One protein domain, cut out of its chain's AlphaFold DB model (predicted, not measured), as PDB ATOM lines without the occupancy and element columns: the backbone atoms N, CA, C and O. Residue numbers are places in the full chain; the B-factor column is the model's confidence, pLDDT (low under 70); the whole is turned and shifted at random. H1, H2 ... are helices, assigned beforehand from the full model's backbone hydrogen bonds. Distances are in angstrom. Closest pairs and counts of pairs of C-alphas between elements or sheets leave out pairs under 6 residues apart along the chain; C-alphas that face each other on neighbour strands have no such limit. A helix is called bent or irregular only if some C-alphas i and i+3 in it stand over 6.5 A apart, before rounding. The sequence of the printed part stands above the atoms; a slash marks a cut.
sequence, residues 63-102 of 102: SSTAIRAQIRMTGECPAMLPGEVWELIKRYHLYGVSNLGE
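AT A GLANCE: This is residues 63 to 102 of the 102 residues of the protein "Nicotinate (Nicotinamide) nucleotide adenylyltransferase" of human gut metagenome (UniProt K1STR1). Two short helices, H1 and H2, stand on opposite sides of a small body, and the chain runs round from one to the other and back: residues 75 to 82 bridge them along one edge, and after H2 residues 92 to 97 fold back toward H1 along the other. The last residues, 98 to 102, trail away as a tail. The printed part has 40 residues with two named helices, H1 then H2, and no named strand; 20 residues are in the helices, and the class is all helix. The whole is compact, with a radius of gyration of the C-alphas of 9.4 A, and only just elongated, its C-alphas spanning 30 by 20 by 14 A.

HOW THE PARTS SIT: H1, residues 64 to 74, and H2, residues 83 to 91, are apart: no C-alpha of the one is within 8 A of the other. The link between them has 8 residues, 75 to 82, and is short. Neither helix is bent or irregular. In H1 and H2 every O i to N i+4 pair is within hydrogen-bond range.

IN THESE COORDINATES: H1 begins at C-alpha 64, at (-13.595, -32.118, -45.222), and ends at C-alpha 74, at (-15.564, -47.165, -46.242); its length from first to last C-alpha is 15.2 A. H2 measures 12.4 A, from C-alpha 83 at (-1.026, -40.481, -48.761) to C-alpha 91 at (-1.443, -43.288, -36.711). Beyond H2, residues 94 to 96 are helical.

THE WHOLE: The two C-alphas farthest apart are those of Ser 63 and Glu 102, the chain's last residue, at 30.8 A. The printed part has no cut, and no link is long. The mean pLDDT of the printed part is 87.6; residues 98 to 102 are under 70.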
ATOM      1  N   SER A  63     -14.600 -31.476 -49.909       86.56
ATOM      2  CA  SER A  63     -14.894 -30.904 -48.598       86.56
ATOM      3  C   SER A  63     -14.441 -31.849 -47.498       86.56
ATOM      4  O   SER A  63     -14.567 -33.068 -47.618       86.56
ATOM      5  N   SER A  64     -13.964 -31.299 -46.381       91.00
ATOM      6  CA  SER A  64     -13.595 -32.118 -45.222       91.00
ATOM      7  C   SER A  64     -14.789 -32.902 -44.669       91.00
ATOM      8  O   SER A  64     -14.611 -33.981 -44.118       91.00
ATOM      9  N   THR A  65     -16.014 -32.387 -44.821       91.69
ATOM     10  CA  THR A  65     -17.237 -33.109 -44.444       91.69
ATOM     11  C   THR A  65     -17.411 -34.377 -45.277       91.69
ATOM     12  O   THR A  65     -17.618 -35.438 -44.692       91.69
ATOM     13  N   ALA A  66     -17.261 -34.285 -46.603       92.00
ATOM     14  CA  ALA A  66     -17.334 -35.439 -47.498       92.00
ATOM     15  C   ALA A  66     -16.196 -36.435 -47.232       92.00
ATOM     16  O   ALA A  66     -16.464 -37.620 -47.072       92.00
ATOM     17  N   ILE A  67     -14.957 -35.951 -47.062       93.62
ATOM     18  CA  ILE A  67     -13.792 -36.781 -46.706       93.62
ATOM     19  C   ILE A  67     -14.072 -37.587 -45.431       93.62
ATOM     20  O   ILE A  67     -13.956 -38.807 -45.430       93.62
ATOM     21  N   ARG A  68     -14.491 -36.934 -44.339       94.56
ATOM     22  CA  ARG A  68     -14.778 -37.627 -43.070       94.56
ATOM     23  C   ARG A  68     -15.966 -38.582 -43.170       94.56
ATOM     24  O   ARG A  68     -16.009 -39.575 -42.449       94.56
ATOM     25  N   ALA A  69     -16.967 -38.263 -43.990       93.25
ATOM     26  CA  ALA A  69     -18.099 -39.154 -44.230       93.25
ATOM     27  C   ALA A  69     -17.658 -40.412 -44.986       93.25
ATOM     28  O   ALA A  69     -17.967 -41.510 -44.537       93.25
ATOM     29  N   GLN A  70     -16.873 -40.252 -46.057       93.19
ATOM     30  CA  GLN A  70     -16.306 -41.362 -46.817       93.19
ATOM     31  C   GLN A  70     -15.432 -42.249 -45.931       93.19
ATOM     32  O   GLN A  70     -15.680 -43.445 -45.875       93.19
ATOM     33  N   ILE A  71     -14.500 -41.667 -45.169       93.62
ATOM     34  CA  ILE A  71     -13.630 -42.423 -44.255       93.62
ATOM     35  C   ILE A  71     -14.451 -43.269 -43.276       93.62
ATOM     36  O   ILE A  71     -14.161 -44.442 -43.088       93.62
ATOM     37  N   ARG A  72     -15.505 -42.706 -42.671       91.69
ATOM     38  CA  ARG A  72     -16.363 -43.456 -41.736       91.69
ATOM     39  C   ARG A  72     -17.199 -44.540 -42.410       91.69
ATOM     40  O   ARG A  72     -17.557 -45.508 -41.754       91.69
ATOM     41  N   MET A  73     -17.553 -44.344 -43.677       91.12
ATOM     42  CA  MET A  73     -18.386 -45.272 -44.434       91.12
ATOM     43  C   MET A  73     -17.573 -46.436 -45.005       91.12
ATOM     44  O   MET A  73     -18.053 -47.563 -44.988       91.12
ATOM     45  N   THR A  74     -16.373 -46.168 -45.525       90.69
ATOM     46  CA  THR A  74     -15.564 -47.165 -46.242       90.69
ATOM     47  C   THR A  74     -14.362 -47.654 -45.442       90.69
ATOM     48  O   THR A  74     -13.873 -48.743 -45.705       90.69
ATOM     49  N   GLY A  75     -13.864 -46.875 -44.477       88.31
ATOM     50  CA  GLY A  75     -12.602 -47.160 -43.782       88.31
ATOM     51  C   GLY A  75     -11.354 -46.986 -44.659       88.31
ATOM     52  O   GLY A  75     -10.248 -47.286 -44.220       88.31
ATOM     53  N   GLU A  76     -11.514 -46.492 -45.887       89.56
ATOM     54  CA  GLU A  76     -10.453 -46.401 -46.893       89.56
ATOM     55  C   GLU A  76      -9.964 -44.963 -47.091       89.56
ATOM     56  O   GLU A  76     -10.668 -43.994 -46.787       89.56
ATOM     57  N   CYS A  77      -8.758 -44.825 -47.654       92.31
ATOM     58  CA  CYS A  77      -8.185 -43.531 -48.014       92.31
ATOM     59  C   CYS A  77      -8.982 -42.879 -49.159       92.31
ATOM     60  O   CYS A  77      -9.035 -43.442 -50.257       92.31
ATOM     61  N   PRO A  78      -9.572 -41.684 -48.967       92.25
ATOM     62  CA  PRO A  78     -10.206 -40.961 -50.061       92.25
ATOM     63  C   PRO A  78      -9.181 -40.553 -51.123       92.25
ATOM     64  O   PRO A  78      -8.147 -39.983 -50.791       92.25
ATOM     65  N   ALA A  79      -9.494 -40.762 -52.405       90.88
ATOM     66  CA  ALA A  79      -8.569 -40.516 -53.520       90.88
ATOM     67  C   ALA A  79      -8.021 -39.077 -53.595       90.88
ATOM     68  O   ALA A  79      -6.933 -38.852 -54.114       90.88
ATOM     69  N   MET A  80      -8.770 -38.097 -53.081       88.31
ATOM     70  CA  MET A  80      -8.351 -36.692 -53.053       88.31
ATOM     71  C   MET A  80      -7.348 -36.358 -51.936       88.31
ATOM     72  O   MET A  80      -6.870 -35.226 -51.863       88.31
ATOM     73  N   LEU A  81      -7.097 -37.289 -51.013       92.19
ATOM     74  CA  LEU A  81      -6.262 -37.067 -49.844       92.19
ATOM     75  C   LEU A  81      -4.815 -37.500 -50.143       92.19
ATOM     76  O   LEU A  81      -4.608 -38.622 -50.603       92.19
ATOM     77  N   PRO A  82      -3.801 -36.664 -49.851       94.12
ATOM     78  CA  PRO A  82      -2.410 -37.095 -49.943       94.12
ATOM     79  C   PRO A  82      -2.134 -38.295 -49.027       94.12
ATOM     80  O   PRO A  82      -2.636 -38.349 -47.898       94.12
ATOM     81  N   GLY A  83      -1.315 -39.242 -49.490       93.94
ATOM     82  CA  GLY A  83      -1.026 -40.481 -48.761       93.94
ATOM     83  C   GLY A  83      -0.398 -40.234 -47.387       93.94
ATOM     84  O   GLY A  83      -0.751 -40.887 -46.411       93.94
ATOM     85  N   GLU A  84       0.450 -39.218 -47.262       95.75
ATOM     86  CA  GLU A  84       1.081 -38.829 -45.999       95.75
ATOM     87  C   GLU A  84       0.050 -38.360 -44.965       95.75
ATOM     88  O   GLU A  84       0.187 -38.628 -43.771       95.75
ATOM     89  N   VAL A  85      -1.020 -37.696 -45.413       95.88
ATOM     90  CA  VAL A  85      -2.127 -37.285 -44.536       95.88
ATOM     91  C   VAL A  85      -2.930 -38.508 -44.089       95.88
ATOM     92  O   VAL A  85      -3.351 -38.572 -42.934       95.88
ATOM     93  N   TRP A  86      -3.103 -39.503 -44.962       95.31
ATOM     94  CA  TRP A  86      -3.740 -40.769 -44.600       95.31
ATOM     95  C   TRP A  86      -2.951 -41.546 -43.542       95.31
ATOM     96  O   TRP A  86      -3.535 -42.035 -42.574       95.31
ATOM     97  N   GLU A  87      -1.624 -41.598 -43.663       94.88
ATOM     98  CA  GLU A  87      -0.768 -42.218 -42.646       94.88
ATOM     99  C   GLU A  87      -0.914 -41.543 -41.276       94.88
ATOM    100  O   GLU A  87      -0.963 -42.227 -40.250       94.88
ATOM    101  N   LEU A  88      -1.058 -40.213 -41.238       95.31
ATOM    102  CA  LEU A  88      -1.340 -39.490 -39.994       95.31
ATOM    103  C   LEU A  88      -2.726 -39.829 -39.432       95.31
ATOM    104  O   LEU A  88      -2.857 -40.028 -38.225       95.31
ATOM    105  N   ILE A  89      -3.751 -39.922 -40.285       94.81
ATOM    106  CA  ILE A  89      -5.109 -40.295 -39.866       94.81
ATOM    107  C   ILE A  89      -5.114 -41.674 -39.202       94.81
ATOM    108  O   ILE A  89      -5.685 -41.801 -38.120       94.81
ATOM    109  N   LYS A  90      -4.437 -42.667 -39.793       93.38
ATOM    110  CA  LYS A  90      -4.297 -44.008 -39.202       93.38
ATOM    111  C   LYS A  90      -3.527 -43.970 -37.884       93.38
ATOM    112  O   LYS A  90      -4.039 -44.423 -36.865       93.38
ATOM    113  N   ARG A  91      -2.332 -43.361 -37.885       94.12
ATOM    114  CA  ARG A  91      -1.443 -43.288 -36.711       94.12
ATOM    115  C   ARG A  91      -2.130 -42.700 -35.478       94.12
ATOM    116  O   ARG A  91      -1.869 -43.153 -34.372       94.12
ATOM    117  N   TYR A  92      -2.954 -41.672 -35.669       94.69
ATOM    118  CA  TYR A  92      -3.641 -40.976 -34.579       94.69
ATOM    119  C   TYR A  92      -5.106 -41.391 -34.415       94.69
ATOM    120  O   TYR A  92      -5.840 -40.735 -33.678       94.69
ATOM    121  N   HIS A  93      -5.545 -42.452 -35.099       92.12
ATOM    122  CA  HIS A  93      -6.909 -42.978 -35.030       92.12
ATOM    123  C   HIS A  93      -7.996 -41.921 -35.281       92.12
ATOM    124  O   HIS A  93      -9.047 -41.884 -34.632       92.12
ATOM    125  N   LEU A  94      -7.737 -41.013 -36.226       93.25
ATOM    126  CA  LEU A  94      -8.672 -39.945 -36.549       93.25
ATOM    127  C   LEU A  94      -9.872 -40.501 -37.315       93.25
ATOM    128  O   LEU A  94      -9.770 -41.435 -38.106       93.25
ATOM    129  N   TYR A  95     -11.028 -39.874 -37.102       93.00
ATOM    130  CA  TYR A  95     -12.260 -40.151 -37.848       93.00
ATOM    131  C   TYR A  95     -12.771 -41.600 -37.762       93.00
ATOM    132  O   TYR A  95     -13.574 -42.000 -38.600       93.00
ATOM    133  N   GLY A  96     -12.368 -42.356 -36.736       84.50
ATOM    134  CA  GLY A  96     -12.809 -43.738 -36.522       84.50
ATOM    135  C   GLY A  96     -12.017 -44.781 -37.312       84.50
ATOM    136  O   GLY A  96     -12.458 -45.922 -37.401       84.50
ATOM    137  N   VAL A  97     -10.866 -44.407 -37.877       82.44
ATOM    138  CA  VAL A  97      -9.955 -45.350 -38.532       82.44
ATOM    139  C   VAL A  97      -9.131 -46.069 -37.464       82.44
ATOM    140  O   VAL A  97      -8.224 -45.493 -36.862       82.44
ATOM    141  N   SER A  98      -9.446 -47.336 -37.214       66.25
ATOM    142  CA  SER A  98      -8.583 -48.230 -36.439       66.25
ATOM    143  C   SER A  98      -7.358 -48.604 -37.278       66.25
ATOM    144  O   SER A  98      -7.456 -48.691 -38.503       66.25
ATOM    145  N   ASN A  99      -6.215 -48.886 -36.644       62.25
ATOM    146  CA  ASN A  99      -5.152 -49.614 -37.338       62.25
ATOM    147  C   ASN A  99      -5.705 -51.008 -37.663       62.25
ATOM    148  O   ASN A  99      -5.745 -51.876 -36.799       62.25
ATOM    149  N   LEU A 100      -6.205 -51.207 -38.882       55.34
ATOM    150  CA  LEU A 100      -6.527 -52.534 -39.402       55.34
ATOM    151  C   LEU A 100      -5.193 -53.255 -39.626       55.34
ATOM    152  O   LEU A 100      -4.614 -53.169 -40.707       55.34
ATOM    153  N   GLY A 101      -4.657 -53.861 -38.565       56.03
ATOM    154  CA  GLY A 101      -3.346 -54.505 -38.602       56.03
ATOM    155  C   GLY A 101      -2.718 -54.902 -37.263       56.03
ATOM    156  O   GLY A 101      -1.502 -55.070 -37.244       56.03
ATOM    157  N   GLU A 102      -3.492 -55.064 -36.184       40.09
ATOM    158  CA  GLU A 102      -3.101 -55.883 -35.019       40.09
ATOM    159  C   GLU A 102      -4.172 -56.939 -34.737       40.09
ATOM    160  O   GLU A 102      -5.374 -56.589 -34.823       40.09
TER     161      GLU A 102